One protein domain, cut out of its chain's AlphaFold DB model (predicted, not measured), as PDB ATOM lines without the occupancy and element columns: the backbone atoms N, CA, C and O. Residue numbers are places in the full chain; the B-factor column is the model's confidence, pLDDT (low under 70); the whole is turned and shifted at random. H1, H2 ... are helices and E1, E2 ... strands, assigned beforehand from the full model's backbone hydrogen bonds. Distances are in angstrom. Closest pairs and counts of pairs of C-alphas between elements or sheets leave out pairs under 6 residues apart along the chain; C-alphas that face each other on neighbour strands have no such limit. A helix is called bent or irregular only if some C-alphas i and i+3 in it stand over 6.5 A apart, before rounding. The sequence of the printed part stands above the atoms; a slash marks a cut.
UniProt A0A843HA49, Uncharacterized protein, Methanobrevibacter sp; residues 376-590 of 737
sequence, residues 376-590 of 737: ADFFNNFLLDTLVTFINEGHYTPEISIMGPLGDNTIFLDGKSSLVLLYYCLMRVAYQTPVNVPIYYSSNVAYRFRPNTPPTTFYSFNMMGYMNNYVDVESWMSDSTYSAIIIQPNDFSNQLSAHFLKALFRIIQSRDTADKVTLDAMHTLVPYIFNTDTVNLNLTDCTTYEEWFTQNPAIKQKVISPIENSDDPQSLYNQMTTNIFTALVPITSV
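What this domain is: This is residues 376 to 590 of the 737 residues of an uncharacterized protein of Methanobrevibacter sp (UniProt A0A843HA49). The model is an elongated body of two lobes, with H1 crossing the middle between them and the small strand pair E3 and E6 beside it. One lobe holds the hairpin of E1 and E2 with H2, H6, H7 and H8; the other, loosely packed, holds H3, H4 and H5, with the hairpin of E4 and E5 at its far end. The printed part has 215 residues, with eight named helices and six named strands in the order H1, E1, E2, H2, E3, E4, E5, H3, H4, H5, E6, H6, H7, H8; it is mostly helix, and each of its three sheets is an antiparallel pair. It is only just loose, close to compact, with a radius of gyration of the C-alphas of 20.4 A and spans of 65 by 35 by 31 A.

How they stand to each other: H1, residues 376 to 393, comes first. E1, residues 399 to 403, and E2, residues 410 to 414, form an antiparallel hairpin; N 400 and O 413 are 2.9 A apart, within hydrogen-bond range. H2, residues 415 to 429, touches H1 at a steep tilt of 44 degrees, opposite ways; their closest C-alphas, of Ile 391 and Gly 415, are 6.2 A apart. E3, residues 440 to 442, is antiparallel to E6, residues 534 to 536, with N 535 and O 441 at 2.8 A. E4, residues 457 to 460, and E5, residues 463 to 466, form an antiparallel hairpin, with N 458 and O 465 at 2.9 A. H3, residues 473 to 479, is close to but not clearly touching H4, residues 489 to 512; the closest C-alphas, of Asp 479 and Lys 502, are 7.3 A apart. H4 touches H1 at a steep tilt of 50 degrees, closest at the C-alphas of Phe 379 and Phe 500, 7.1 A. H5, residues 516 to 529, comes closest to E4 at the C-alphas of Ser 460 and Val 517, 5.8 A. H6, residues 545 to 551, and H7, residues 553 to 564, only just touch, only at the corner, with 3 pairs of C-alphas within 8 A, the closest Phe 549 and Lys 556 at 5.7 A. H8, residues 569 to 584, touches H2 at a shallow tilt of 28 degrees, opposite ways; the closest C-alphas, of Cys 425 and Tyr 573, are 5.5 A apart. Every O i to N i+4 pair is within hydrogen-bond range in H1, H2, H3, H4, H6 and H8, against 8 of 10 in H5 and 6 of 8 in H7.

Where its parts are: H1 begins at C-alpha 376 (3.806, 32.007, 31.737) and is 25.6 A long from first to last C-alpha. H2 measures 20.8 A, H4 34.3 A, H5 20.4 A and H8 22.3 A; H8 ends at C-alpha 584 (10.210, 21.579, 46.739). H5 and H7 are only just irregular: C-alphas 524 and 527 are 7.0 A apart, and C-alphas 558 and 561 are 6.8 A apart.

The domain as a whole: The C-alphas farthest apart, of Asp 408 and Met 463, are 66.5 A apart. The printed part has no cut, and its one long link, of 14 residues, joins E3 to E4. The mean pLDDT of the printed part is 81.4; 13 residues are under 70, among them 407 to 409 and 589 to 590.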
ATOM      1  N   ALA A 376       3.904  32.143  30.282       62.28
ATOM      2  CA  ALA A 376       3.806  32.007  31.737       62.28
ATOM      3  C   ALA A 376       2.845  30.874  32.137       62.28
ATOM      4  O   ALA A 376       3.168  30.059  32.998       62.28
ATOM      5  N   ASP A 377       1.706  30.762  31.454       64.56
ATOM      6  CA  ASP A 377       0.738  29.682  31.678       64.56
ATOM      7  C   ASP A 377       1.317  28.318  31.293       64.56
ATOM      8  O   ASP A 377       1.187  27.345  32.037       64.56
ATOM      9  N   PHE A 378       2.030  28.259  30.165       71.69
ATOM     10  CA  PHE A 378       2.737  27.053  29.744       71.69
ATOM     11  C   PHE A 378       3.815  26.652  30.761       71.69
ATOM     12  O   PHE A 378       3.896  25.484  31.131       71.69
ATOM     13  N   PHE A 379       4.591  27.614  31.268       75.88
ATOM     14  CA  PHE A 379       5.602  27.391  32.300       75.88
ATOM     15  C   PHE A 379       4.993  26.855  33.601       75.88
ATOM     16  O   PHE A 379       5.493  25.872  34.150       75.88
ATOM     17  N   ASN A 380       3.896  27.452  34.077       71.25
ATOM     18  CA  ASN A 380       3.224  27.017  35.302       71.25
ATOM     19  C   ASN A 380       2.676  25.589  35.172       71.25
ATOM     20  O   ASN A 380       2.876  24.776  36.078       71.25
ATOM     21  N   ASN A 381       2.047  25.266  34.037       74.75
ATOM     22  CA  ASN A 381       1.557  23.917  33.756       74.75
ATOM     23  C   ASN A 381       2.715  22.919  33.652       74.75
ATOM     24  O   ASN A 381       2.673  21.875  34.293       74.75
ATOM     25  N   PHE A 382       3.782  23.264  32.923       81.88
ATOM     26  CA  PHE A 382       4.973  22.423  32.772       81.88
ATOM     27  C   PHE A 382       5.617  22.107  34.122       81.88
ATOM     28  O   PHE A 382       5.971  20.959  34.396       81.88
ATOM     29  N   LEU A 383       5.740  23.113  34.989       84.19
ATOM     30  CA  LEU A 383       6.309  22.953  36.319       84.19
ATOM     31  C   LEU A 383       5.453  22.030  37.190       84.19
ATOM     32  O   LEU A 383       5.993  21.089  37.770       84.19
ATOM     33  N   LEU A 384       4.146  22.297  37.299       82.75
ATOM     34  CA  LEU A 384       3.246  21.512  38.151       82.75
ATOM     35  C   LEU A 384       3.141  20.066  37.670       82.75
ATOM     36  O   LEU A 384       3.299  19.143  38.468       82.75
ATOM     37  N   ASP A 385       2.956  19.877  36.366       84.31
ATOM     38  CA  ASP A 385       2.855  18.563  35.748       84.31
ATOM     39  C   ASP A 385       4.114  17.737  35.989       84.31
ATOM     40  O   ASP A 385       4.034  16.578  36.407       84.31
ATOM     41  N   THR A 386       5.284  18.340  35.769       87.56
ATOM     42  CA  THR A 386       6.561  17.655  35.977       87.56
ATOM     43  C   THR A 386       6.761  17.329  37.455       87.56
ATOM     44  O   THR A 386       7.137  16.206  37.785       87.56
ATOM     45  N   LEU A 387       6.469  18.268  38.362       88.06
ATOM     46  CA  LEU A 387       6.607  18.067  39.806       88.06
ATOM     47  C   LEU A 387       5.742  16.900  40.306       88.06
ATOM     48  O   LEU A 387       6.246  16.016  41.000       88.06
ATOM     49  N   VAL A 388       4.455  16.884  39.948       86.38
ATOM     50  CA  VAL A 388       3.513  15.849  40.399       86.38
ATOM     51  C   VAL A 388       3.879  14.488  39.812       86.38
ATOM     52  O   VAL A 388       3.956  13.506  40.552       86.38
ATOM     53  N   THR A 389       4.166  14.432  38.509       85.94
ATOM     54  CA  THR A 389       4.518  13.185  37.816       85.94
ATOM     55  C   THR A 389       5.794  12.574  38.396       85.94
ATOM     56  O   THR A 389       5.810  11.394  38.745       85.94
ATOM     57  N   PHE A 390       6.841  13.377  38.608       88.00
ATOM     58  CA  PHE A 390       8.140  12.877  39.068       88.00
ATOM     59  C   PHE A 390       8.116  12.395  40.519       88.00
ATOM     60  O   PHE A 390       8.775  11.403  40.842       88.00
ATOM     61  N   ILE A 391       7.360  13.062  41.397       89.31
ATOM     62  CA  ILE A 391       7.187  12.607  42.784       89.31
ATOM     63  C   ILE A 391       6.345  11.328  42.826       89.31
ATOM     64  O   ILE A 391       6.650  10.409  43.589       89.31
ATOM     65  N   ASN A 392       5.297  11.241  42.001       87.88
ATOM     66  CA  ASN A 392       4.429  10.069  41.964       87.88
ATOM     67  C   ASN A 392       5.158   8.815  41.453       87.88
ATOM     68  O   ASN A 392       5.056   7.751  42.065       87.88
ATOM     69  N   GLU A 393       5.933   8.954  40.373       86.56
ATOM     70  CA  GLU A 393       6.730   7.875  39.769       86.56
ATOM     71  C   GLU A 393       7.992   7.527  40.585       86.56
ATOM     72  O   GLU A 393       8.617   6.493  40.355       86.56
ATOM     73  N   GLY A 394       8.358   8.354  41.572       86.50
ATOM     74  CA  GLY A 394       9.536   8.147  42.422       86.50
ATOM     75  C   GLY A 394      10.860   8.556  41.768       86.50
ATOM     76  O   GLY A 394      11.928   8.153  42.224       86.50
ATOM     77  N   HIS A 395      10.808   9.360  40.705       88.38
ATOM     78  CA  HIS A 395      11.985   9.944  40.062       88.38
ATOM     79  C   HIS A 395      12.522  11.167  40.812       88.38
ATOM     80  O   HIS A 395      13.706  11.482  40.687       88.38
ATOM     81  N   TYR A 396      11.674  11.822  41.610       90.62
ATOM     82  CA  TYR A 396      12.043  12.917  42.501       90.62
ATOM     83  C   TYR A 396      11.606  12.610  43.938       90.62
ATOM     84  O   TYR A 396      10.412  12.540  44.231       90.62
ATOM     85  N   THR A 397      12.568  12.419  44.842       89.06
ATOM     86  CA  THR A 397      12.312  12.056  46.249       89.06
ATOM     87  C   THR A 397      13.015  13.025  47.206       89.06
ATOM     88  O   THR A 397      14.018  12.654  47.822       89.06
ATOM     89  N   PRO A 398      12.543  14.279  47.316       88.94
ATOM     90  CA  PRO A 398      13.155  15.260  48.199       88.94
ATOM     91  C   PRO A 398      12.778  15.020  49.664       88.94
ATOM     92  O   PRO A 398      11.642  14.652  49.977       88.94
ATOM     93  N   GLU A 399      13.715  15.316  50.562       88.69
ATOM     94  CA  GLU A 399      13.455  15.514  51.989       88.69
ATOM     95  C   GLU A 399      13.545  17.014  52.283       88.69
ATOM     96  O   GLU A 399      14.619  17.610  52.191       88.69
ATOM     97  N   ILE A 400      12.412  17.645  52.597       87.44
ATOM     98  CA  ILE A 400      12.337  19.094  52.797       87.44
ATOM     99  C   ILE A 400      12.068  19.446  54.255       87.44
ATOM    100  O   ILE A 400      11.249  18.821  54.926       87.44
ATOM    101  N   SER A 401      12.729  20.496  54.739       87.00
ATOM    102  CA  SER A 401      12.432  21.114  56.030       87.00
ATOM    103  C   SER A 401      11.604  22.378  55.819       87.00
ATOM    104  O   SER A 401      12.089  23.337  55.217       87.00
ATOM    105  N   ILE A 402      10.379  22.407  56.333       82.56
ATOM    106  CA  ILE A 402       9.483  23.562  56.223       82.56
ATOM    107  C   ILE A 402       9.287  24.187  57.599       82.56
ATOM    108  O   ILE A 402       9.023  23.493  58.582       82.56
ATOM    109  N   MET A 403       9.392  25.512  57.659       78.31
ATOM    110  CA  MET A 403       9.043  26.304  58.835       78.31
ATOM    111  C   MET A 403       7.576  26.735  58.748       78.31
ATOM    112  O   MET A 403       7.133  27.248  57.714       78.31
ATOM    113  N   GLY A 404       6.824  26.528  59.832       70.69
ATOM    114  CA  GLY A 404       5.455  27.030  59.938       70.69
ATOM    115  C   GLY A 404       5.405  28.565  59.849       70.69
ATOM    116  O   GLY A 404       6.350  29.231  60.274       70.69
ATOM    117  N   PRO A 405       4.311  29.154  59.338       64.81
ATOM    118  CA  PRO A 405       4.229  30.595  59.078       64.81
ATOM    119  C   PRO A 405       4.303  31.465  60.349       64.81
ATOM    120  O   PRO A 405       4.648  32.639  60.264       64.81
ATOM    121  N   LEU A 406       4.053  30.880  61.528       71.38
ATOM    122  CA  LEU A 406       4.156  31.532  62.841       71.38
ATOM    123  C   LEU A 406       5.539  31.369  63.518       71.38
ATOM    124  O   LEU A 406       5.702  31.779  64.659       71.38
ATOM    125  N   GLY A 407       6.538  30.792  62.835       60.50
ATOM    126  CA  GLY A 407       7.961  30.912  63.199       60.50
ATOM    127  C   GLY A 407       8.553  29.891  64.181       60.50
ATOM    128  O   GLY A 407       9.772  29.739  64.196       60.50
ATOM    129  N   ASP A 408       7.751  29.128  64.930       59.16
ATOM    130  CA  ASP A 408       8.290  28.358  66.073       59.16
ATOM    131  C   ASP A 408       8.500  26.848  65.837       59.16
ATOM    132  O   ASP A 408       9.022  26.155  66.709       59.16
ATOM    133  N   ASN A 409       8.124  26.298  64.674       68.38
ATOM    134  CA  ASN A 409       8.202  24.852  64.418       68.38
ATOM    135  C   ASN A 409       8.694  24.510  63.004       68.38
ATOM    136  O   ASN A 409       8.046  24.853  62.013       68.38
ATOM    137  N   THR A 410       9.796  23.758  62.918       77.62
ATOM    138  CA  THR A 410      10.276  23.116  61.683       77.62
ATOM    139  C   THR A 410       9.781  21.675  61.591       77.62
ATOM    140  O   THR A 410       9.866  20.925  62.569       77.62
ATOM    141  N   ILE A 411       9.295  21.271  60.420       83.81
ATOM    142  CA  ILE A 411       8.859  19.900  60.129       83.81
ATOM    143  C   ILE A 411       9.606  19.387  58.911       83.81
ATOM    144  O   ILE A 411       9.818  20.128  57.954       83.81
ATOM    145  N   PHE A 412       9.979  18.114  58.965       85.62
ATOM    146  CA  PHE A 412      10.572  17.395  57.851       85.62
ATOM    147  C   PHE A 412       9.479  16.609  57.133       85.62
ATOM    148  O   PHE A 412       8.733  15.878  57.785       85.62
ATOM    149  N   LEU A 413       9.371  16.794  55.820       87.31
ATOM    150  CA  LEU A 413       8.425  16.088  54.961       87.31
ATOM    151  C   LEU A 413       9.173  15.423  53.808       87.31
ATOM    152  O   LEU A 413      10.108  15.994  53.247       87.31
ATOM    153  N   ASP A 414       8.718  14.233  53.433       89.44
ATOM    154  CA  ASP A 414       9.078  13.593  52.173       89.44
ATOM    155  C   ASP A 414       8.268  14.198  51.014       89.44
ATOM    156  O   ASP A 414       7.217  14.821  51.216       89.44
ATOM    157  N   GLY A 415       8.733  14.010  49.777       86.31
ATOM    158  CA  GLY A 415       8.085  14.563  48.584       86.31
ATOM    159  C   GLY A 415       6.590  14.237  48.462       86.31
ATOM    160  O   GLY A 415       5.803  15.121  48.120       86.31
ATOM    161  N   LYS A 416       6.165  13.008  48.797       89.81
ATOM    162  CA  LYS A 416       4.754  12.601  48.678       89.81
ATOM    163  C   LYS A 416       3.881  13.270  49.736       89.81
ATOM    164  O   LYS A 416       2.868  13.876  49.383       89.81
ATOM    165  N   SER A 417       4.296  13.256  51.005       88.69
ATOM    166  CA  SER A 417       3.585  13.988  52.068       88.69
ATOM    167  C   SER A 417       3.551  15.494  51.815       88.69
ATOM    168  O   SER A 417       2.567  16.160  52.143       88.69
ATOM    169  N   SER A 418       4.600  16.037  51.193       88.69
ATOM    170  CA  SER A 418       4.671  17.448  50.815       88.69
ATOM    171  C   SER A 418       3.614  17.813  49.773       88.69
ATOM    172  O   SER A 418       2.961  18.842  49.930       88.69
ATOM    173  N   LEU A 419       3.375  16.967  48.760       87.06
ATOM    174  CA  LEU A 419       2.298  17.176  47.781       87.06
ATOM    175  C   LEU A 419       0.903  17.081  48.408       87.06
ATOM    176  O   LEU A 419       0.028  17.886  48.089       87.06
ATOM    177  N   VAL A 420       0.693  16.133  49.324       88.12
ATOM    178  CA  VAL A 420      -0.588  15.963  50.034       88.12
ATOM    179  C   VAL A 420      -0.904  17.196  50.877       88.12
ATOM    180  O   VAL A 420      -2.031  17.698  50.846       88.12
ATOM    181  N   LEU A 421       0.095  17.720  51.591       88.06
ATOM    182  CA  LEU A 421      -0.043  18.948  52.367       88.06
ATOM    183  C   LEU A 421      -0.223  20.174  51.466       88.06
ATOM    184  O   LEU A 421      -1.068  21.019  51.753       88.06
ATOM    185  N   LEU A 422       0.530  20.256  50.364       86.44
ATOM    186  CA  LEU A 422       0.419  21.335  49.384       86.44
ATOM    187  C   LEU A 422      -1.004  21.410  48.818       86.44
ATOM    188  O   LEU A 422      -1.597  22.486  48.817       86.44
ATOM    189  N   TYR A 423      -1.581  20.275  48.409       85.19
ATOM    190  CA  TYR A 423      -2.957  20.217  47.912       85.19
ATOM    191  C   TYR A 423      -3.974  20.649  48.975       85.19
ATOM    192  O   TYR A 423      -4.873  21.439  48.682       85.19
ATOM    193  N   TYR A 424      -3.799  20.211  50.226       86.12
ATOM    194  CA  TYR A 424      -4.651  20.640  51.335       86.12
ATOM    195  C   TYR A 424      -4.626  22.162  51.514       86.12
ATOM    196  O   TYR A 424      -5.678  22.801  51.560       86.12
ATOM    197  N   CYS A 425      -3.430  22.755  51.580       82.94
ATOM    198  CA  CYS A 425      -3.267  24.198  51.730       82.94
ATOM    199  C   CYS A 425      -3.858  24.964  50.538       82.94
ATOM    200  O   CYS A 425      -4.551  25.956  50.750       82.94
ATOM    201  N   LEU A 426      -3.667  24.477  49.308       76.62
ATOM    202  CA  LEU A 426      -4.241  25.074  48.099       76.62
ATOM    203  C   LEU A 426      -5.774  25.091  48.120       76.62
ATOM    204  O   LEU A 426      -6.381  26.121  47.827       76.62
ATOM    205  N   MET A 427      -6.412  23.985  48.508       77.94
ATOM    206  CA  MET A 427      -7.873  23.922  48.621       77.94
ATOM    207  C   MET A 427      -8.394  24.852  49.718       77.94
ATOM    208  O   MET A 427      -9.387  25.550  49.508       77.94
ATOM    209  N   ARG A 428      -7.683  24.951  50.849       80.75
ATOM    210  CA  ARG A 428      -8.027  25.901  51.915       80.75
ATOM    211  C   ARG A 428      -7.909  27.347  51.446       80.75
ATOM    212  O   ARG A 428      -8.811  28.128  51.733       80.75
ATOM    213  N   VAL A 429      -6.893  27.675  50.641       72.25
ATOM    214  CA  VAL A 429      -6.789  28.979  49.963       72.25
ATOM    215  C   VAL A 429      -7.955  29.206  48.981       72.25
ATOM    216  O   VAL A 429      -8.398  30.334  48.782       72.25
ATOM    217  N   ALA A 430      -8.534  28.159  48.402       69.88
ATOM    218  CA  ALA A 430      -9.743  28.264  47.583       69.88
ATOM    219  C   ALA A 430     -11.056  28.296  48.402       69.88
ATOM    220  O   ALA A 430     -12.134  28.166  47.824       69.88
ATOM    221  N   TYR A 431     -10.983  28.472  49.729       75.38
ATOM    222  CA  TYR A 431     -12.116  28.410  50.666       75.38
ATOM    223  C   TYR A 431     -12.838  27.052  50.686       75.38
ATOM    224  O   TYR A 431     -14.022  26.971  51.015       75.38
ATOM    225  N   GLN A 432     -12.129  25.971  50.355       76.38
ATOM    226  CA  GLN A 432     -12.652  24.607  50.363       76.38
ATOM    227  C   GLN A 432     -11.882  23.736  51.353       76.38
ATOM    228  O   GLN A 432     -10.660  23.798  51.452       76.38
ATOM    229  N   THR A 433     -12.600  22.883  52.082       82.81
ATOM    230  CA  THR A 433     -11.988  21.917  53.001       82.81
ATOM    231  C   THR A 433     -12.022  20.538  52.350       82.81
ATOM    232  O   THR A 433     -13.093  19.928  52.298       82.81
ATOM    233  N   PRO A 434     -10.896  20.040  51.811       80.62
ATOM    234  CA  PRO A 434     -10.884  18.751  51.140       80.62
ATOM    235  C   PRO A 434     -11.044  17.629  52.170       80.62
ATOM    236  O   PRO A 434     -10.340  17.587  53.178       80.62
ATOM    237  N   VAL A 435     -11.980  16.713  51.913       84.50
ATOM    238  CA  VAL A 435     -12.216  15.534  52.768       84.50
ATOM    239  C   VAL A 435     -11.305  14.377  52.352       84.50
ATOM    240  O   VAL A 435     -10.693  13.731  53.202       84.50
ATOM    241  N   ASN A 436     -11.168  14.160  51.043       82.31
ATOM    242  CA  ASN A 436     -10.430  13.039  50.466       82.31
ATOM    243  C   ASN A 436      -9.063  13.480  49.932       82.31
ATOM    244  O   ASN A 436      -8.926  14.585  49.397       82.31
ATOM    245  N   VAL A 437      -8.079  12.589  50.042       82.94
ATOM    246  CA  VAL A 437      -6.757  12.743  49.417       82.94
ATOM    247  C   VAL A 437      -6.905  12.558  47.893       82.94
ATOM    248  O   VAL A 437      -7.714  11.733  47.464       82.94
ATOM    249  N   PRO A 438      -6.194  13.330  47.047       81.12
ATOM    250  CA  PRO A 438      -6.326  13.231  45.595       81.12
ATOM    251  C   PRO A 438      -5.799  11.886  45.071       81.12
ATOM    252  O   PRO A 438      -4.708  11.457  45.438       81.12
ATOM    253  N   ILE A 439      -6.579  11.244  44.192       80.31
ATOM    254  CA  ILE A 439      -6.321   9.883  43.671       80.31
ATOM    255  C   ILE A 439      -5.878   9.905  42.198       80.31
ATOM    256  O   ILE A 439      -5.226   8.977  41.729       80.31
ATOM    257  N   TYR A 440      -6.189  10.973  41.462       78.50
ATOM    258  CA  TYR A 440      -5.869  11.107  40.040       78.50
ATOM    259  C   TYR A 440      -5.301  12.495  39.748       78.50
ATOM    260  O   TYR A 440      -5.728  13.480  40.354       78.50
ATOM    261  N   TYR A 441      -4.381  12.565  38.789       80.44
ATOM    262  CA  TYR A 441      -3.850  13.807  38.233       80.44
ATOM    263  C   TYR A 441      -3.757  13.694  36.712       80.44
ATOM    264  O   TYR A 441      -3.236  12.706  36.203       80.44
ATOM    265  N   SER A 442      -4.261  14.690  35.985       75.94
ATOM    266  CA  SER A 442      -4.108  14.760  34.528       75.94
ATOM    267  C   SER A 442      -2.875  15.591  34.214       75.94
ATOM    268  O   SER A 442      -2.867  16.781  34.518       75.94
ATOM    269  N   SER A 443      -1.853  14.974  33.621       78.31
ATOM    270  CA  SER A 443      -0.702  15.698  33.083       78.31
ATOM    271  C   SER A 443      -0.875  15.876  31.580       78.31
ATOM    272  O   SER A 443      -1.315  14.953  30.903       78.31
ATOM    273  N   ASN A 444      -0.540  17.060  31.072       75.06
ATOM    274  CA  ASN A 444      -0.614  17.397  29.651       75.06
ATOM    275  C   ASN A 444       0.753  17.777  29.069       75.06
ATOM    276  O   ASN A 444       0.978  17.620  27.871       75.06
ATOM    277  N   VAL A 445       1.646  18.333  29.893       80.00
ATOM    278  CA  VAL A 445       2.889  18.969  29.431       80.00
ATOM    279  C   VAL A 445       4.131  18.549  30.223       80.00
ATOM    280  O   VAL A 445       5.199  19.108  29.988       80.00
ATOM    281  N   ALA A 446       4.060  17.559  31.121       81.38
ATOM    282  CA  ALA A 446       5.275  17.013  31.739       81.38
ATOM    283  C   ALA A 446       6.114  16.286  30.692       81.38
ATOM    284  O   ALA A 446       5.591  15.464  29.946       81.38
ATOM    285  N   TYR A 447       7.425  16.498  30.669       84.88
ATOM    286  CA  TYR A 447       8.302  15.572  29.957       84.88
ATOM    287  C   TYR A 447       8.324  14.210  30.648       84.88
ATOM    288  O   TYR A 447       8.349  14.116  31.873       84.88
ATOM    289  N   ARG A 448       8.346  13.141  29.853       81.94
ATOM    290  CA  ARG A 448       8.565  11.788  30.368       81.94
ATOM    291  C   ARG A 448       9.994  11.684  30.896       81.94
ATOM    292  O   ARG A 448      10.924  12.177  30.265       81.94
ATOM    293  N   PHE A 449      10.186  10.976  32.012       80.38
ATOM    294  CA  PHE A 449      11.528  10.702  32.543       80.38
ATOM    295  C   PHE A 449      12.445  10.091  31.470       80.38
ATOM    296  O   PHE A 449      13.605  10.480  31.312       80.38
ATOM    297  N   ARG A 450      11.882   9.161  30.688       81.44
ATOM    298  CA  ARG A 450      12.449   8.673  29.433       81.44
ATOM    299  C   ARG A 450      11.384   8.736  28.338       81.44
ATOM    300  O   ARG A 450      10.317   8.150  28.526       81.44
ATOM    301  N   PRO A 451      11.665   9.401  27.213       81.81
ATOM    302  CA  PRO A 451      10.788   9.387  26.053       81.81
ATOM    303  C   PRO A 451      10.527   7.968  25.526       81.81
ATOM    304  O   PRO A 451      11.398   7.095  25.583       81.81
ATOM    305  N   ASN A 452       9.335   7.747  24.974       83.56
ATOM    306  CA  ASN A 452       8.969   6.484  24.332       83.56
ATOM    307  C   ASN A 452       9.583   6.382  22.932       83.56
ATOM    308  O   ASN A 452       9.760   7.393  22.260       83.56
ATOM    309  N   THR A 453       9.845   5.165  22.449       85.00
ATOM    310  CA  THR A 453      10.361   4.961  21.086       85.00
ATOM    311  C   THR A 453       9.430   5.616  20.055       85.00
ATOM    312  O   THR A 453       8.263   5.218  19.974       85.00
ATOM    313  N   PRO A 454       9.909   6.601  19.275       85.88
ATOM    314  CA  PRO A 454       9.072   7.361  18.364       85.88
ATOM    315  C   PRO A 454       8.787   6.534  17.103       85.88
ATOM    316  O   PRO A 454       9.560   5.633  16.754       85.88
ATOM    317  N   PRO A 455       7.695   6.830  16.382       86.19
ATOM    318  CA  PRO A 455       7.401   6.157  15.132       86.19
ATOM    319  C   PRO A 455       8.405   6.588  14.055       86.19
ATOM    320  O   PRO A 455       8.916   7.704  14.052       86.19
ATOM    321  N   THR A 456       8.695   5.708  13.100       88.44
ATOM    322  CA  THR A 456       9.584   6.034  11.968       88.44
ATOM    323  C   THR A 456       8.864   6.824  10.872       88.44
ATOM    324  O   THR A 456       9.505   7.493  10.056       88.44
ATOM    325  N   THR A 457       7.531   6.770  10.863       89.75
ATOM    326  CA  THR A 457       6.664   7.372   9.848       89.75
ATOM    327  C   THR A 457       5.538   8.179  10.479       89.75
ATOM    328  O   THR A 457       5.036   7.809  11.538       89.75
ATOM    329  N   PHE A 458       5.084   9.214   9.782       89.75
ATOM    330  CA  PHE A 458       3.907  10.010  10.131       89.75
ATOM    331  C   PHE A 458       2.992  10.151   8.906       89.75
ATOM    332  O   PHE A 458       3.409   9.871   7.779       89.75
ATOM    333  N   TYR A 459       1.746  10.565   9.123       86.88
ATOM    334  CA  TYR A 459       0.788  10.811   8.047       86.88
ATOM    335  C   TYR A 459       0.489  12.303   7.936       86.88
ATOM    336  O   TYR A 459       0.125  12.933   8.922       86.88
ATOM    337  N   SER A 460       0.593  12.842   6.724       85.94
ATOM    338  CA  SER A 460       0.167  14.202   6.385       85.94
ATOM    339  C   SER A 460      -0.541  14.173   5.033       85.94
ATOM    340  O   SER A 460      -0.093  13.492   4.111       85.94
ATOM    341  N   PHE A 461      -1.690  14.845   4.913       85.25
ATOM    342  CA  PHE A 461      -2.531  14.833   3.700       85.25
ATOM    343  C   PHE A 461      -2.824  13.426   3.133       85.25
ATOM    344  O   PHE A 461      -2.830  13.226   1.920       85.25
ATOM    345  N   ASN A 462      -3.058  12.435   4.004       85.25
ATOM    346  CA  ASN A 462      -3.244  11.018   3.641       85.25
ATOM    347  C   ASN A 462      -2.047  10.360   2.922       85.25
ATOM    348  O   ASN A 462      -2.197   9.293   2.329       85.25
ATOM    349  N   MET A 463      -0.855  10.954   2.995       83.19
ATOM    350  CA  MET A 463       0.396  10.367   2.517       83.19
ATOM    351  C   MET A 463       1.308  10.033   3.699       83.19
ATOM    352  O   MET A 463       1.339  10.748   4.699       83.19
ATOM    353  N   MET A 464       2.047   8.930   3.581       89.06
ATOM    354  CA  MET A 464       3.031   8.507   4.578       89.06
ATOM    355  C   MET A 464       4.369   9.210   4.314       89.06
ATOM    356  O   MET A 464       4.914   9.105   3.216       89.06
ATOM    357  N   GLY A 465       4.902   9.896   5.324       85.62
ATOM    358  CA  GLY A 465       6.231  10.508   5.316       85.62
ATOM    359  C   GLY A 465       7.166   9.849   6.333       85.62
ATOM    360  O   GLY A 465       6.715   9.309   7.342       85.62
ATOM    361  N   TYR A 466       8.476   9.894   6.085       89.69
ATOM    362  CA  TYR A 466       9.496   9.456   7.047       89.69
ATOM    363  C   TYR A 466       9.897  10.614   7.959       89.69
ATOM    364  O   TYR A 466      10.295  11.663   7.459       89.69
ATOM    365  N   MET A 467       9.835  10.419   9.279       86.12
ATOM    366  CA  MET A 467      10.051  11.489  10.270       86.12
ATOM    367  C   MET A 467      11.416  12.174  10.121       86.12
ATOM    368  O   MET A 467      11.482  13.398  10.053       86.12
ATOM    369  N   ASN A 468      12.484  11.386   9.957       87.25
ATOM    370  CA  ASN A 468      13.867  11.878   9.857       87.25
ATOM    371  C   ASN A 468      14.129  12.796   8.650       87.25
ATOM    372  O   ASN A 468      15.154  13.471   8.615       87.25
ATOM    373  N   ASN A 469      13.237  12.821   7.655       86.12
ATOM    374  CA  ASN A 469      13.376  13.718   6.507       86.12
ATOM    375  C   ASN A 469      12.922  15.152   6.820       86.12
ATOM    376  O   ASN A 469      13.279  16.066   6.083       86.12
ATOM    377  N   TYR A 470      12.121  15.336   7.874       84.56
ATOM    378  CA  TYR A 470      11.476  16.611   8.204       84.56
ATOM    379  C   TYR A 470      11.862  17.120   9.593       84.56
ATOM    380  O   TYR A 470      11.940  18.327   9.806       84.56
ATOM    381  N   VAL A 471      12.121  16.215  10.539       83.81
ATOM    382  CA  VAL A 471      12.475  16.551  11.919       83.81
ATOM    383  C   VAL A 471      13.685  15.730  12.347       83.81
ATOM    384  O   VAL A 471      13.760  14.531  12.089       83.81
ATOM    385  N   ASP A 472      14.625  16.374  13.037       86.00
ATOM    386  CA  ASP A 472      15.734  15.693  13.705       86.00
ATOM    387  C   ASP A 472      15.217  14.954  14.950       86.00
ATOM    388  O   ASP A 472      15.207  15.484  16.065       86.00
ATOM    389  N   VAL A 473      14.726  13.732  14.738       84.75
ATOM    390  CA  VAL A 473      14.151  12.893  15.796       84.75
ATOM    391  C   VAL A 473      15.182  12.607  16.887       84.75
ATOM    392  O   VAL A 473      14.831  12.610  18.062       84.75
ATOM    393  N   GLU A 474      16.453  12.401  16.539       84.44
ATOM    394  CA  GLU A 474      17.493  12.080  17.521       84.44
ATOM    395  C   GLU A 474      17.696  13.238  18.502       84.44
ATOM    396  O   GLU A 474      17.630  13.021  19.715       84.44
ATOM    397  N   SER A 475      17.806  14.473  17.993       84.06
ATOM    398  CA  SER A 475      17.892  15.673  18.832       84.06
ATOM    399  C   SER A 475      16.673  15.833  19.747       84.06
ATOM    400  O   SER A 475      16.833  16.115  20.934       84.06
ATOM    401  N   TRP A 476      15.451  15.626  19.240       81.25
ATOM    402  CA  TRP A 476      14.222  15.753  20.044       81.25
ATOM    403  C   TRP A 476      14.171  14.754  21.209       81.25
ATOM    404  O   TRP A 476      13.718  15.084  22.311       81.25
ATOM    405  N   MET A 477      14.666  13.543  20.974       82.56
ATOM    406  CA  MET A 477      14.636  12.444  21.933       82.56
ATOM    407  C   MET A 477      15.759  12.542  22.973       82.56
ATOM    408  O   MET A 477      15.518  12.301  24.153       82.56
ATOM    409  N   SER A 478      16.975  12.930  22.575       81.12
ATOM    410  CA  SER A 478      18.097  13.093  23.512       81.12
ATOM    411  C   SER A 478      17.921  14.293  24.441       81.12
ATOM    412  O   SER A 478      18.405  14.303  25.568       81.12
ATOM    413  N   ASP A 479      17.234  15.335  23.973       75.62
ATOM    414  CA  ASP A 479      17.087  16.585  24.712       75.62
ATOM    415  C   ASP A 479      16.053  16.539  25.841       75.62
ATOM    416  O   ASP A 479      16.103  17.379  26.749       75.62
ATOM    417  N   SER A 480      15.135  15.576  25.782       69.62
ATOM    418  CA  SER A 480      13.992  15.426  26.685       69.62
ATOM    419  C   SER A 480      14.216  14.414  27.816       69.62
ATOM    420  O   SER A 480      13.350  14.260  28.670       69.62
ATOM    421  N   THR A 481      15.377  13.755  27.879       75.31
ATOM    422  CA  THR A 481      15.697  12.803  28.955       75.31
ATOM    423  C   THR A 481      16.212  13.500  30.208       75.31
ATOM    424  O   THR A 481      17.191  14.248  30.136       75.31
ATOM    425  N   TYR A 482      15.625  13.174  31.358       75.81
ATOM    426  CA  TYR A 482      16.154  13.588  32.656       75.81
ATOM    427  C   TYR A 482      17.354  12.725  33.052       75.81
ATOM    428  O   TYR A 482      17.492  11.570  32.633       75.81
ATOM    429  N   SER A 483      18.233  13.290  33.882       66.81
ATOM    430  CA  SER A 483      19.305  12.516  34.514       66.81
ATOM    431  C   SER A 483      18.735  11.569  35.588       66.81
ATOM    432  O   SER A 483      17.526  11.510  35.786       66.81
ATOM    433  N   ALA A 484      19.577  10.750  36.229       74.44
ATOM    434  CA  ALA A 484      19.157   9.748  37.220       74.44
ATOM    435  C   ALA A 484      18.274  10.316  38.361       74.44
ATOM    436  O   ALA A 484      18.073  11.521  38.462       74.44
ATOM    437  N   ILE A 485      17.763   9.436  39.234       81.12
ATOM    438  CA  ILE A 485      16.876   9.786  40.362       81.12
ATOM    439  C   ILE A 485      17.368  11.048  41.086       81.12
ATOM    440  O   ILE A 485      18.513  11.113  41.538       81.12
ATOM    441  N   ILE A 486      16.482  12.037  41.193       85.31
ATOM    442  CA  ILE A 486      16.789  13.362  41.718       85.31
ATOM    443  C   ILE A 486      16.403  13.402  43.197       85.31
ATOM    444  O   ILE A 486      15.274  13.089  43.572       85.31
ATOM    445  N   ILE A 487      17.352  13.795  44.047       86.19
ATOM    446  CA  ILE A 487      17.153  13.868  45.505       86.19
ATOM    447  C   ILE A 487      17.153  15.326  45.975       86.19
ATOM    448  O   ILE A 487      16.364  15.704  46.836       86.19
ATOM    449  N   GLN A 488      18.024  16.161  45.404       87.62
ATOM    450  CA  GLN A 488      18.190  17.546  45.834       87.62
ATOM    451  C   GLN A 488      17.237  18.488  45.077       87.62
ATOM    452  O   GLN A 488      17.247  18.488  43.841       87.62
ATOM    453  N   PRO A 489      16.475  19.354  45.776       87.88
ATOM    454  CA  PRO A 489      15.557  20.295  45.130       87.88
ATOM    455  C   PRO A 489      16.221  21.258  44.137       87.88
ATOM    456  O   PRO A 489      15.649  21.566  43.095       87.88
ATOM    457  N   ASN A 490      17.455  21.700  44.407       86.69
ATOM    458  CA  ASN A 490      18.189  22.586  43.495       86.69
ATOM    459  C   ASN A 490      18.501  21.912  42.148       86.69
ATOM    460  O   ASN A 490      18.379  22.545  41.099       86.69
ATOM    461  N   ASP A 491      18.874  20.630  42.168       87.38
ATOM    462  CA  ASP A 491      19.175  19.870  40.950       87.38
ATOM    463  C   ASP A 491      17.910  19.638  40.126       87.38
ATOM    464  O   ASP A 491      17.946  19.742  38.897       87.38
ATOM    465  N   PHE A 492      16.781  19.391  40.803       89.00
ATOM    466  CA  PHE A 492      15.469  19.305  40.169       89.00
ATOM    467  C   PHE A 492      15.108  20.616  39.470       89.00
ATOM    468  O   PHE A 492      14.815  20.610  38.276       89.00
ATOM    469  N   SER A 493      15.205  21.752  40.170       87.56
ATOM    470  CA  SER A 493      14.902  23.064  39.591       87.56
ATOM    471  C   SER A 493      15.792  23.415  38.398       87.56
ATOM    472  O   SER A 493      15.305  23.961  37.410       87.56
ATOM    473  N   ASN A 494      17.088  23.097  38.457       87.19
ATOM    474  CA  ASN A 494      18.015  23.358  37.355       87.19
ATOM    475  C   ASN A 494      17.677  22.521  36.111       87.19
ATOM    476  O   ASN A 494      17.645  23.056  35.002       87.19
ATOM    477  N   GLN A 495      17.383  21.228  36.292       88.25
ATOM    478  CA  GLN A 495      16.973  20.353  35.191       88.25
ATOM    479  C   GLN A 495      15.618  20.768  34.619       88.25
ATOM    480  O   GLN A 495      15.484  20.887  33.404       88.25
ATOM    481  N   LEU A 496      14.641  21.063  35.480       88.31
ATOM    482  CA  LEU A 496      13.326  21.545  35.071       88.31
ATOM    483  C   LEU A 496      13.442  22.806  34.204       88.31
ATOM    484  O   LEU A 496      12.853  22.861  33.129       88.31
ATOM    485  N   SER A 497      14.242  23.787  34.626       84.38
ATOM    486  CA  SER A 497      14.484  25.013  33.859       84.38
ATOM    487  C   SER A 497      15.127  24.751  32.499       84.38
ATOM    488  O   SER A 497      14.711  25.332  31.497       84.38
ATOM    489  N   ALA A 498      16.126  23.868  32.437       85.94
ATOM    490  CA  ALA A 498      16.773  23.506  31.179       85.94
ATOM    491  C   ALA A 498      15.799  22.798  30.223       85.94
ATOM    492  O   ALA A 498      15.747  23.117  29.034       85.94
ATOM    493  N   HIS A 499      14.993  21.868  30.738       87.88
ATOM    494  CA  HIS A 499      13.987  21.156  29.955       87.88
ATOM    495  C   HIS A 499      12.844  22.066  29.507       87.88
ATOM    496  O   HIS A 499      12.408  21.951  28.362       87.88
ATOM    497  N   PHE A 500      12.426  23.018  30.343       86.12
ATOM    498  CA  PHE A 500      11.444  24.027  29.970       86.12
ATOM    499  C   PHE A 500      11.922  24.872  28.784       86.12
ATOM    500  O   PHE A 500      11.184  25.026  27.817       86.12
ATOM    501  N   LEU A 501      13.166  25.369  28.803       82.81
ATOM    502  CA  LEU A 501      13.712  26.141  27.679       82.81
ATOM    503  C   LEU A 501      13.741  25.328  26.385       82.81
ATOM    504  O   LEU A 501      13.433  25.853  25.316       82.81
ATOM    505  N   LYS A 502      14.065  24.035  26.479       85.25
ATOM    506  CA  LYS A 502      14.014  23.122  25.334       85.25
ATOM    507  C   LYS A 502      12.581  22.944  24.831       85.25
ATOM    508  O   LYS A 502      12.357  23.064  23.633       85.25
ATOM    509  N   ALA A 503      11.618  22.708  25.724       81.56
ATOM    510  CA  ALA A 503      10.200  22.580  25.376       81.56
ATOM    511  C   ALA A 503       9.674  23.850  24.697       81.56
ATOM    512  O   ALA A 503       9.060  23.788  23.633       81.56
ATOM    513  N   LEU A 504      10.001  25.009  25.268       80.88
ATOM    514  CA  LEU A 504       9.655  26.314  24.730       80.88
ATOM    515  C   LEU A 504      10.257  26.527  23.338       80.88
ATOM    516  O   LEU A 504       9.548  26.931  22.419       80.88
ATOM    517  N   PHE A 505      11.541  26.210  23.155       80.38
ATOM    518  CA  PHE A 505      12.199  26.305  21.854       80.38
ATOM    519  C   PHE A 505      11.498  25.444  20.796       80.38
ATOM    520  O   PHE A 505      11.310  25.906  19.673       80.38
ATOM    521  N   ARG A 506      11.043  24.229  21.143       76.12
ATOM    522  CA  ARG A 506      10.289  23.368  20.212       76.12
ATOM    523  C   ARG A 506       8.927  23.948  19.840       76.12
ATOM    524  O   ARG A 506       8.550  23.876  18.677       76.12
ATOM    525  N   ILE A 507       8.220  24.552  20.795       73.38
ATOM    526  CA  ILE A 507       6.933  25.218  20.541       73.38
ATOM    527  C   ILE A 507       7.118  26.444  19.637       73.38
ATOM    528  O   ILE A 507       6.320  26.686  18.736       73.38
ATOM    529  N   ILE A 508       8.181  27.220  19.854       70.69
ATOM    530  CA  ILE A 508       8.507  28.354  18.983       70.69
ATOM    531  C   ILE A 508       8.856  27.846  17.581       70.69
ATOM    532  O   ILE A 508       8.330  28.358  16.597       70.69
ATOM    533  N   GLN A 509       9.673  26.793  17.491       73.69
ATOM    534  CA  GLN A 509      10.064  26.185  16.224       73.69
ATOM    535  C   GLN A 509       8.855  25.679  15.425       73.69
ATOM    536  O   GLN A 509       8.801  25.922  14.223       73.69
ATOM    537  N   SER A 510       7.885  25.018  16.070       70.44
ATOM    538  CA  SER A 510       6.679  24.527  15.390       70.44
ATOM    539  C   SER A 510       5.766  25.659  14.916       70.44
ATOM    540  O   SER A 510       5.135  25.549  13.866       70.44
ATOM    541  N   ARG A 511       5.719  26.778  15.646       66.25
ATOM    542  CA  ARG A 511       4.967  27.965  15.224       66.25
ATOM    543  C   ARG A 511       5.616  28.668  14.033       66.25
ATOM    544  O   ARG A 511       4.912  29.155  13.153       66.25
ATOM    545  N   ASP A 512       6.942  28.737  14.020       71.25
ATOM    546  CA  ASP A 512       7.688  29.461  12.990       71.25
ATOM    547  C   ASP A 512       7.848  28.630  11.695       71.25
ATOM    548  O   ASP A 512       8.188  29.171  10.640       71.25
ATOM    549  N   THR A 513       7.565  27.320  11.729       72.94
ATOM    550  CA  THR A 513       7.506  26.477  10.526       72.94
ATOM    551  C   THR A 513       6.262  26.757   9.679       72.94
ATOM    552  O   THR A 513       5.138  26.490  10.088       72.94
ATOM    553  N   ALA A 514       6.473  27.218   8.443       61.41
ATOM    554  CA  ALA A 514       5.400  27.451   7.469       61.41
ATOM    555  C   ALA A 514       4.932  26.177   6.728       61.41
ATOM    556  O   ALA A 514       3.882  26.190   6.086       61.41
ATOM    557  N   ASP A 515       5.705  25.086   6.778       81.56
ATOM    558  CA  ASP A 515       5.382  23.833   6.089       81.56
ATOM    559  C   ASP A 515       4.517  22.908   6.959       81.56
ATOM    560  O   ASP A 515       4.957  22.396   7.989       81.56
ATOM    561  N   LYS A 516       3.292  22.643   6.494       81.19
ATOM    562  CA  LYS A 516       2.326  21.777   7.177       81.19
ATOM    563  C   LYS A 516       2.821  20.335   7.336       81.19
ATOM    564  O   LYS A 516       2.511  19.706   8.340       81.19
ATOM    565  N   VAL A 517       3.610  19.815   6.393       84.25
ATOM    566  CA  VAL A 517       4.134  18.440   6.483       84.25
ATOM    567  C   VAL A 517       5.134  18.324   7.637       84.25
ATOM    568  O   VAL A 517       5.069  17.385   8.428       84.25
ATOM    569  N   THR A 518       6.014  19.314   7.782       84.31
ATOM    570  CA  THR A 518       6.945  19.406   8.915       84.31
ATOM    571  C   THR A 518       6.209  19.587  10.248       84.31
ATOM    572  O   THR A 518       6.564  18.943  11.237       84.31
ATOM    573  N   LEU A 519       5.149  20.401  10.276       82.88
ATOM    574  CA  LEU A 519       4.314  20.595  11.464       82.88
ATOM    575  C   LEU A 519       3.632  19.285  11.909       82.88
ATOM    576  O   LEU A 519       3.710  18.923  13.083       82.88
ATOM    577  N   ASP A 520       3.038  18.531  10.980       84.06
ATOM    578  CA  ASP A 520       2.397  17.238  11.266       84.06
ATOM    579  C   ASP A 520       3.411  16.203  11.808       84.06
ATOM    580  O   ASP A 520       3.102  15.433  12.727       84.06
ATOM    581  N   ALA A 521       4.649  16.212  11.296       84.81
ATOM    582  CA  ALA A 521       5.738  15.384  11.819       84.81
ATOM    583  C   ALA A 521       6.097  15.755  13.269       84.81
ATOM    584  O   ALA A 521       6.234  14.875  14.120       84.81
ATOM    585  N   MET A 522       6.191  17.054  13.578       83.81
ATOM    586  CA  MET A 522       6.441  17.537  14.941       83.81
ATOM    587  C   MET A 522       5.302  17.172  15.900       83.81
ATOM    588  O   MET A 522       5.567  16.658  16.985       83.81
ATOM    589  N   HIS A 523       4.039  17.356  15.503       82.44
ATOM    590  CA  HIS A 523       2.884  16.965  16.323       82.44
ATOM    591  C   HIS A 523       2.849  15.464  16.612       82.44
ATOM    592  O   HIS A 523       2.465  15.060  17.709       82.44
ATOM    593  N   THR A 524       3.308  14.637  15.671       85.88
ATOM    594  CA  THR A 524       3.401  13.184  15.865       85.88
ATOM    595  C   THR A 524       4.408  12.809  16.963       85.88
ATOM    596  O   THR A 524       4.225  11.791  17.625       85.88
ATOM    597  N   LEU A 525       5.445  13.624  17.204       83.19
ATOM    598  CA  LEU A 525       6.453  13.388  18.250       83.19
ATOM    599  C   LEU A 525       5.990  13.785  19.657       83.19
ATOM    600  O   LEU A 525       6.432  13.177  20.633       83.19
ATOM    601  N   VAL A 526       5.108  14.781  19.778       81.81
ATOM    602  CA  VAL A 526       4.694  15.371  21.068       81.81
ATOM    603  C   VAL A 526       4.243  14.312  22.096       81.81
ATOM    604  O   VAL A 526       4.798  14.317  23.196       81.81
ATOM    605  N   PRO A 527       3.361  13.338  21.779       80.31
ATOM    606  CA  PRO A 527       2.901  12.334  22.754       80.31
ATOM    607  C   PRO A 527       3.986  11.356  23.241       80.31
ATOM    608  O   PRO A 527       3.819  10.683  24.259       80.31
ATOM    609  N   TYR A 528       5.097  11.241  22.508       83.94
ATOM    610  CA  TYR A 528       6.210  10.347  22.852       83.94
ATOM    611  C   TYR A 528       7.204  11.001  23.811       83.94
ATOM    612  O   TYR A 528       7.945  10.301  24.504       83.94
ATOM    613  N   ILE A 529       7.198  12.333  23.865       83.12
ATOM    614  CA  ILE A 529       8.087  13.147  24.694       83.12
ATOM    615  C   ILE A 529       7.354  13.635  25.941       83.12
ATOM    616  O   ILE A 529       7.901  13.574  27.042       83.12
ATOM    617  N   PHE A 530       6.112  14.087  25.776       83.38
ATOM    618  CA  PHE A 530       5.271  14.545  26.870       83.38
ATOM    619  C   PHE A 530       4.424  13.407  27.449       83.38
ATOM    620  O   PHE A 530       4.064  12.444  26.766       83.38
ATOM    621  N   ASN A 531       4.115  13.514  28.736       77.06
ATOM    622  CA  ASN A 531       3.102  12.725  29.402       77.06
ATOM    623  C   ASN A 531       1.761  13.454  29.260       77.06
ATOM    624  O   ASN A 531       1.592  14.550  29.788       77.06
ATOM    625  N   THR A 532       0.844  12.852  28.506       75.12
ATOM    626  CA  THR A 532      -0.516  13.360  28.261       75.12
ATOM    627  C   THR A 532      -1.578  12.480  28.926       75.12
ATOM    628  O   THR A 532      -2.751  12.538  28.563       75.12
ATOM    629  N   ASP A 533      -1.158  11.589  29.828       74.38
ATOM    630  CA  ASP A 533      -2.004  10.559  30.416       74.38
ATOM    631  C   ASP A 533      -2.513  10.982  31.807       74.38
ATOM    632  O   ASP A 533      -1.851  11.704  32.562       74.38
ATOM    633  N   THR A 534      -3.693  10.485  32.187       78.56
ATOM    634  CA  THR A 534      -4.187  10.597  33.565       78.56
ATOM    635  C   THR A 534      -3.462   9.583  34.443       78.56
ATOM    636  O   THR A 534      -3.590   8.372  34.255       78.56
ATOM    637  N   VAL A 535      -2.717  10.076  35.428       74.62
ATOM    638  CA  VAL A 535      -1.881   9.270  36.318       74.62
ATOM    639  C   VAL A 535      -2.610   9.004  37.638       74.62
ATOM    640  O   VAL A 535      -3.166   9.915  38.256       74.62
ATOM    641  N   ASN A 536      -2.569   7.751  38.101       81.12
ATOM    642  CA  ASN A 536      -3.012   7.378  39.447       81.12
ATOM    643  C   ASN A 536      -1.997   7.874  40.482       81.12
ATOM    644  O   ASN A 536      -0.821   7.503  40.436       81.12
ATOM    645  N   LEU A 537      -2.458   8.698  41.418       82.12
ATOM    646  CA  LEU A 537      -1.653   9.267  42.489       82.12
ATOM    647  C   LEU A 537      -1.507   8.269  43.643       82.12
ATOM    648  O   LEU A 537      -2.414   8.088  44.451       82.12
ATOM    649  N   ASN A 538      -0.326   7.671  43.764       83.31
ATOM    650  CA  ASN A 538       0.055   6.799  44.876       83.31
ATOM    651  C   ASN A 538       0.841   7.601  45.925       83.31
ATOM    652  O   ASN A 538       2.030   7.351  46.165       83.31
ATOM    653  N   LEU A 539       0.188   8.614  46.506       82.12
ATOM    654  CA  LEU A 539       0.814   9.533  47.463       82.12
ATOM    655  C   LEU A 539       0.808   8.993  48.899       82.12
ATOM    656  O   LEU A 539       1.804   9.142  49.600       82.12
ATOM    657  N   THR A 540      -0.290   8.368  49.339       84.69
ATOM    658  CA  THR A 540      -0.453   7.832  50.704       84.69
ATOM    659  C   THR A 540      -1.383   6.624  50.705       84.69
ATOM    660  O   THR A 540      -2.240   6.532  49.831       84.69
ATOM    661  N   ASP A 541      -1.307   5.791  51.743       83.00
ATOM    662  CA  ASP A 541      -2.263   4.694  51.967       83.00
ATOM    663  C   ASP A 541      -3.605   5.167  52.573       83.00
ATOM    664  O   ASP A 541      -4.525   4.370  52.759       83.00
ATOM    665  N   CYS A 542      -3.733   6.455  52.913       84.62
ATOM    666  CA  CYS A 542      -4.948   7.043  53.480       84.62
ATOM    667  C   CYS A 542      -5.941   7.463  52.397       84.62
ATOM    668  O   CYS A 542      -5.559   7.960  51.338       84.62
ATOM    669  N   THR A 543      -7.233   7.360  52.711       82.25
ATOM    670  CA  THR A 543      -8.302   7.824  51.811       82.25
ATOM    671  C   THR A 543      -8.779   9.231  52.158       82.25
ATOM    672  O   THR A 543      -9.125  10.012  51.268       82.25
ATOM    673  N   THR A 544      -8.742   9.586  53.445       87.94
ATOM    674  CA  THR A 544      -9.191  10.890  53.946       87.94
ATOM    675  C   THR A 544      -8.064  11.681  54.601       87.94
ATOM    676  O   THR A 544      -7.101  11.128  55.140       87.94
ATOM    677  N   TYR A 545      -8.205  13.007  54.599       87.38
ATOM    678  CA  TYR A 545      -7.273  13.896  55.293       87.38
ATOM    679  C   TYR A 545      -7.292  13.695  56.813       87.38
ATOM    680  O   TYR A 545      -6.264  13.861  57.465       87.38
ATOM    681  N   GLU A 546      -8.428  13.303  57.390       86.31
ATOM    682  CA  GLU A 546      -8.536  13.027  58.825       86.31
ATOM    683  C   GLU A 546      -7.703  11.805  59.242       86.31
ATOM    684  O   GLU A 546      -6.955  11.873  60.225       86.31
ATOM    685  N   GLU A 547      -7.760  10.722  58.461       87.62
ATOM    686  CA  GLU A 547      -6.893   9.551  58.632       87.62
ATOM    687  C   GLU A 547      -5.419   9.941  58.491       87.62
ATOM    688  O   GLU A 547      -4.599   9.612  59.353       87.62
ATOM    689  N   TRP A 548      -5.089  10.715  57.454       89.75
ATOM    690  CA  TRP A 548      -3.717  11.135  57.182       89.75
ATOM    691  C   TRP A 548      -3.129  12.017  58.292       89.75
ATOM    692  O   TRP A 548      -1.995  11.804  58.732       89.75
ATOM    693  N   PHE A 549      -3.906  12.966  58.821       89.50
ATOM    694  CA  PHE A 549      -3.498  13.789  59.962       89.50
ATOM    695  C   PHE A 549      -3.390  12.993  61.267       89.50
ATOM    696  O   PHE A 549      -2.626  13.379  62.153       89.50
ATOM    697  N   THR A 550      -4.139  11.897  61.400       86.75
ATOM    698  CA  THR A 550      -4.025  10.987  62.547       86.75
ATOM    699  C   THR A 550      -2.727  10.182  62.477       86.75
ATOM    700  O   THR A 550      -2.066  10.008  63.500       86.75
ATOM    701  N   GLN A 551      -2.314   9.761  61.278       85.44
ATOM    702  CA  GLN A 551      -1.010   9.129  61.053       85.44
ATOM    703  C   GLN A 551       0.161  10.116  61.196       85.44
ATOM    704  O   GLN A 551       1.245   9.722  61.621       85.44
ATOM    705  N   ASN A 552      -0.065  11.407  60.922       85.69
ATOM    706  CA  ASN A 552       0.941  12.472  60.994       85.69
ATOM    707  C   ASN A 552       0.587  13.552  62.042       85.69
ATOM    708  O   ASN A 552       0.363  14.721  61.695       85.69
ATOM    709  N   PRO A 553       0.577  13.216  63.350       82.75
ATOM    710  CA  PRO A 553       0.094  14.117  64.399       82.75
ATOM    711  C   PRO A 553       0.939  15.392  64.528       82.75
ATOM    712  O   PRO A 553       0.415  16.446  64.889       82.75
ATOM    713  N   ALA A 554       2.231  15.321  64.185       81.81
ATOM    714  CA  ALA A 554       3.125  16.473  64.188       81.81
ATOM    715  C   ALA A 554       2.662  17.568  63.212       81.81
ATOM    716  O   ALA A 554       2.713  18.741  63.564       81.81
ATOM    717  N   ILE A 555       2.157  17.200  62.029       84.50
ATOM    718  CA  ILE A 555       1.661  18.155  61.027       84.50
ATOM    719  C   ILE A 555       0.377  18.820  61.533       84.50
ATOM    720  O   ILE A 555       0.261  20.047  61.514       84.50
ATOM    721  N   LYS A 556      -0.563  18.022  62.057       83.38
ATOM    722  CA  LYS A 556      -1.832  18.529  62.599       83.38
ATOM    723  C   LYS A 556      -1.594  19.532  63.730       83.38
ATOM    724  O   LYS A 556      -2.110  20.643  63.680       83.38
ATOM    725  N   GLN A 557      -0.770  19.163  64.712       80.56
ATOM    726  CA  GLN A 557      -0.545  19.966  65.916       80.56
ATOM    727  C   GLN A 557       0.350  21.185  65.681       80.56
ATOM    728  O   GLN A 557       0.108  22.231  66.277       80.56
ATOM    729  N   LYS A 558       1.391  21.064  64.848       78.06
ATOM    730  CA  LYS A 558       2.395  22.127  64.681       78.06
ATOM    731  C   LYS A 558       2.135  23.061  63.498       78.06
ATOM    732  O   LYS A 558       2.709  24.145  63.486       78.06
ATOM    733  N   VAL A 559       1.305  22.669  62.524       81.06
ATOM    734  CA  VAL A 559       1.005  23.482  61.323       81.06
ATOM    735  C   VAL A 559      -0.466  23.830  61.242       81.06
ATOM    736  O   VAL A 559      -0.811  25.005  61.240       81.06
ATOM    737  N   ILE A 560      -1.338  22.821  61.182       85.31
ATOM    738  CA  ILE A 560      -2.746  23.045  60.839       85.31
ATOM    739  C   ILE A 560      -3.485  23.749  61.976       85.31
ATOM    740  O   ILE A 560      -4.056  24.812  61.756       85.31
ATOM    741  N   SER A 561      -3.423  23.222  63.203       83.75
ATOM    742  CA  SER A 561      -4.138  23.817  64.339       83.75
ATOM    743  C   SER A 561      -3.713  25.264  64.652       83.75
ATOM    744  O   SER A 561      -4.595  26.083  64.897       83.75
ATOM    745  N   PRO A 562      -2.418  25.642  64.609       83.75
ATOM    746  CA  PRO A 562      -2.015  27.042  64.765       83.75
ATOM    747  C   PRO A 562      -2.552  27.966  63.665       83.75
ATOM    748  O   PRO A 562      -2.950  29.087  63.964       83.75
ATOM    749  N   ILE A 563      -2.592  27.501  62.411       84.31
ATOM    750  CA  ILE A 563      -3.133  28.285  61.293       84.31
ATOM    751  C   ILE A 563      -4.646  28.477  61.452       84.31
ATOM    752  O   ILE A 563      -5.146  29.588  61.291       84.31
ATOM    753  N   GLU A 564      -5.377  27.418  61.807       85.38
ATOM    754  CA  GLU A 564      -6.837  27.462  61.983       85.38
ATOM    755  C   GLU A 564      -7.289  28.342  63.149       85.38
ATOM    756  O   GLU A 564      -8.364  28.929  63.075       85.38
ATOM    757  N   ASN A 565      -6.468  28.458  64.193       83.75
ATOM    758  CA  ASN A 565      -6.754  29.277  65.373       83.75
ATOM    759  C   ASN A 565      -6.294  30.741  65.240       83.75
ATOM    760  O   ASN A 565      -6.366  31.485  66.215       83.75
ATOM    761  N   SER A 566      -5.769  31.145  64.080       84.50
ATOM    762  CA  SER A 566      -5.301  32.515  63.838       84.50
ATOM    763  C   SER A 566      -6.424  33.451  63.380       84.50
ATOM    764  O   SER A 566      -7.450  33.002  62.870       84.50
ATOM    765  N   ASP A 567      -6.197  34.762  63.505       78.06
ATOM    766  CA  ASP A 567      -7.146  35.793  63.060       78.06
ATOM    767  C   ASP A 567      -7.282  35.868  61.524       78.06
ATOM    768  O   ASP A 567      -8.305  36.328  61.017       78.06
ATOM    769  N   ASP A 568      -6.277  35.391  60.773       79.94
ATOM    770  CA  ASP A 568      -6.281  35.331  59.303       79.94
ATOM    771  C   ASP A 568      -5.698  33.996  58.778       79.94
ATOM    772  O   ASP A 568      -4.576  33.944  58.253       79.94
ATOM    773  N   PRO A 569      -6.457  32.885  58.885       79.56
ATOM    774  CA  PRO A 569      -5.996  31.565  58.450       79.56
ATOM    775  C   PRO A 569      -5.658  31.520  56.958       79.56
ATOM    776  O   PRO A 569      -4.801  30.754  56.522       79.56
ATOM    777  N   GLN A 570      -6.337  32.347  56.167       75.75
ATOM    778  CA  GLN A 570      -6.249  32.362  54.717       75.75
ATOM    779  C   GLN A 570      -4.878  32.846  54.237       75.75
ATOM    780  O   GLN A 570      -4.238  32.198  53.402       75.75
ATOM    781  N   SER A 571      -4.410  33.966  54.790       72.19
ATOM    782  CA  SER A 571      -3.072  34.491  54.518       72.19
ATOM    783  C   SER A 571      -1.983  33.504  54.950       72.19
ATOM    784  O   SER A 571      -1.044  33.239  54.194       72.19
ATOM    785  N   LEU A 572      -2.154  32.860  56.109       77.00
ATOM    786  CA  LEU A 572      -1.199  31.869  56.612       77.00
ATOM    787  C   LEU A 572      -1.164  30.583  55.771       77.00
ATOM    788  O   LEU A 572      -0.080  30.043  55.544       77.00
ATOM    789  N   TYR A 573      -2.300  30.100  55.250       79.31
ATOM    790  CA  TYR A 573      -2.318  28.977  54.301       79.31
ATOM    791  C   TYR A 573      -1.609  29.323  52.986       79.31
ATOM    792  O   TYR A 573      -0.889  28.487  52.433       79.31
ATOM    793  N   ASN A 574      -1.752  30.557  52.501       72.81
ATOM    794  CA  ASN A 574      -1.035  31.030  51.318       72.81
ATOM    795  C   ASN A 574       0.486  31.117  51.565       72.81
ATOM    796  O   ASN A 574       1.286  30.653  50.747       72.81
ATOM    797  N   GLN A 575       0.897  31.635  52.724       73.81
ATOM    798  CA  GLN A 575       2.303  31.656  53.133       73.81
ATOM    799  C   GLN A 575       2.871  30.236  53.264       73.81
ATOM    800  O   GLN A 575       3.958  29.955  52.763       73.81
ATOM    801  N   MET A 576       2.115  29.311  53.860       80.56
ATOM    802  CA  MET A 576       2.515  27.907  53.981       80.56
ATOM    803  C   MET A 576       2.677  27.239  52.611       80.56
ATOM    804  O   MET A 576       3.674  26.562  52.371       80.56
ATOM    805  N   THR A 577       1.744  27.480  51.687       75.69
ATOM    806  CA  THR A 577       1.825  26.991  50.300       75.69
ATOM    807  C   THR A 577       3.113  27.468  49.631       75.69
ATOM    808  O   THR A 577       3.826  26.678  49.017       75.69
ATOM    809  N   THR A 578       3.456  28.745  49.820       71.88
ATOM    810  CA  THR A 578       4.689  29.348  49.295       71.88
ATOM    811  C   THR A 578       5.937  28.697  49.893       71.88
ATOM    812  O   THR A 578       6.871  28.373  49.158       71.88
ATOM    813  N   ASN A 579       5.949  28.456  51.206       79.12
ATOM    814  CA  ASN A 579       7.070  27.814  51.893       79.12
ATOM    815  C   ASN A 579       7.286  26.372  51.409       79.12
ATOM    816  O   ASN A 579       8.418  25.996  51.116       79.12
ATOM    817  N   ILE A 580       6.210  25.581  51.290       81.50
ATOM    818  CA  ILE A 580       6.272  24.195  50.792       81.50
ATOM    819  C   ILE A 580       6.793  24.181  49.356       81.50
ATOM    820  O   ILE A 580       7.720  23.444  49.032       81.50
ATOM    821  N   PHE A 581       6.218  25.021  48.497       81.62
ATOM    822  CA  PHE A 581       6.568  25.051  47.085       81.62
ATOM    823  C   PHE A 581       8.009  25.520  46.855       81.62
ATOM    824  O   PHE A 581       8.736  24.891  46.097       81.62
ATOM    825  N   THR A 582       8.460  26.561  47.562       78.75
ATOM    826  CA  THR A 582       9.845  27.059  47.467       78.75
ATOM    827  C   THR A 582      10.857  26.031  47.977       78.75
ATOM    828  O   THR A 582      11.975  25.966  47.470       78.75
ATOM    829  N   ALA A 583      10.476  25.209  48.960       82.44
ATOM    830  CA  ALA A 583      11.313  24.118  49.446       82.44
ATOM    831  C   ALA A 583      11.373  22.936  48.459       82.44
ATOM    832  O   ALA A 583      12.432  22.331  48.307       82.44
ATOM    833  N   LEU A 584      10.267  22.625  47.769       83.31
ATOM    834  CA  LEU A 584      10.210  21.579  46.739       83.31
ATOM    835  C   LEU A 584      10.880  21.989  45.425       83.31
ATOM    836  O   LEU A 584      11.469  21.141  44.761       83.31
ATOM    837  N   VAL A 585      10.764  23.256  45.028       84.81
ATOM    838  CA  VAL A 585      11.286  23.787  43.764       84.81
ATOM    839  C   VAL A 585      11.906  25.168  44.018       84.81
ATOM    840  O   VAL A 585      11.248  26.198  43.848       84.81
ATOM    841  N   PRO A 586      13.183  25.225  44.444       82.31
ATOM    842  CA  PRO A 586      13.908  26.479  44.609       82.31
ATOM    843  C   PRO A 586      13.962  27.292  43.311       82.31
ATOM    844  O   PRO A 586      14.158  26.743  42.225       82.31
ATOM    845  N   ILE A 587      13.813  28.614  43.420       71.12
ATOM    846  CA  ILE A 587      13.697  29.516  42.267       71.12
ATOM    847  C   ILE A 587      15.057  29.701  41.575       71.12
ATOM    848  O   ILE A 587      16.002  30.219  42.174       71.12
ATOM    849  N   THR A 588      15.131  29.382  40.281       71.06
ATOM    850  CA  THR A 588      16.305  29.637  39.419       71.06
ATOM    851  C   THR A 588      16.147  30.927  38.596       71.06
ATOM    852  O   THR A 588      15.079  31.537  38.569       71.06
ATOM    853  N   SER A 589      17.207  31.375  37.913       62.69
ATOM    854  CA  SER A 589      17.168  32.572  37.051       62.69
ATOM    855  C   SER A 589      16.171  32.451  35.894       62.69
ATOM    856  O   SER A 589      15.431  33.395  35.645       62.69
ATOM    857  N   VAL A 590      16.102  31.285  35.245       63.22
ATOM    858  CA  VAL A 590      15.145  30.990  34.161       63.22
ATOM    859  C   VAL A 590      13.710  31.056  34.676       63.22
ATOM    860  O   VAL A 590      12.844  31.649  34.043       63.22
TER     861      VAL A 590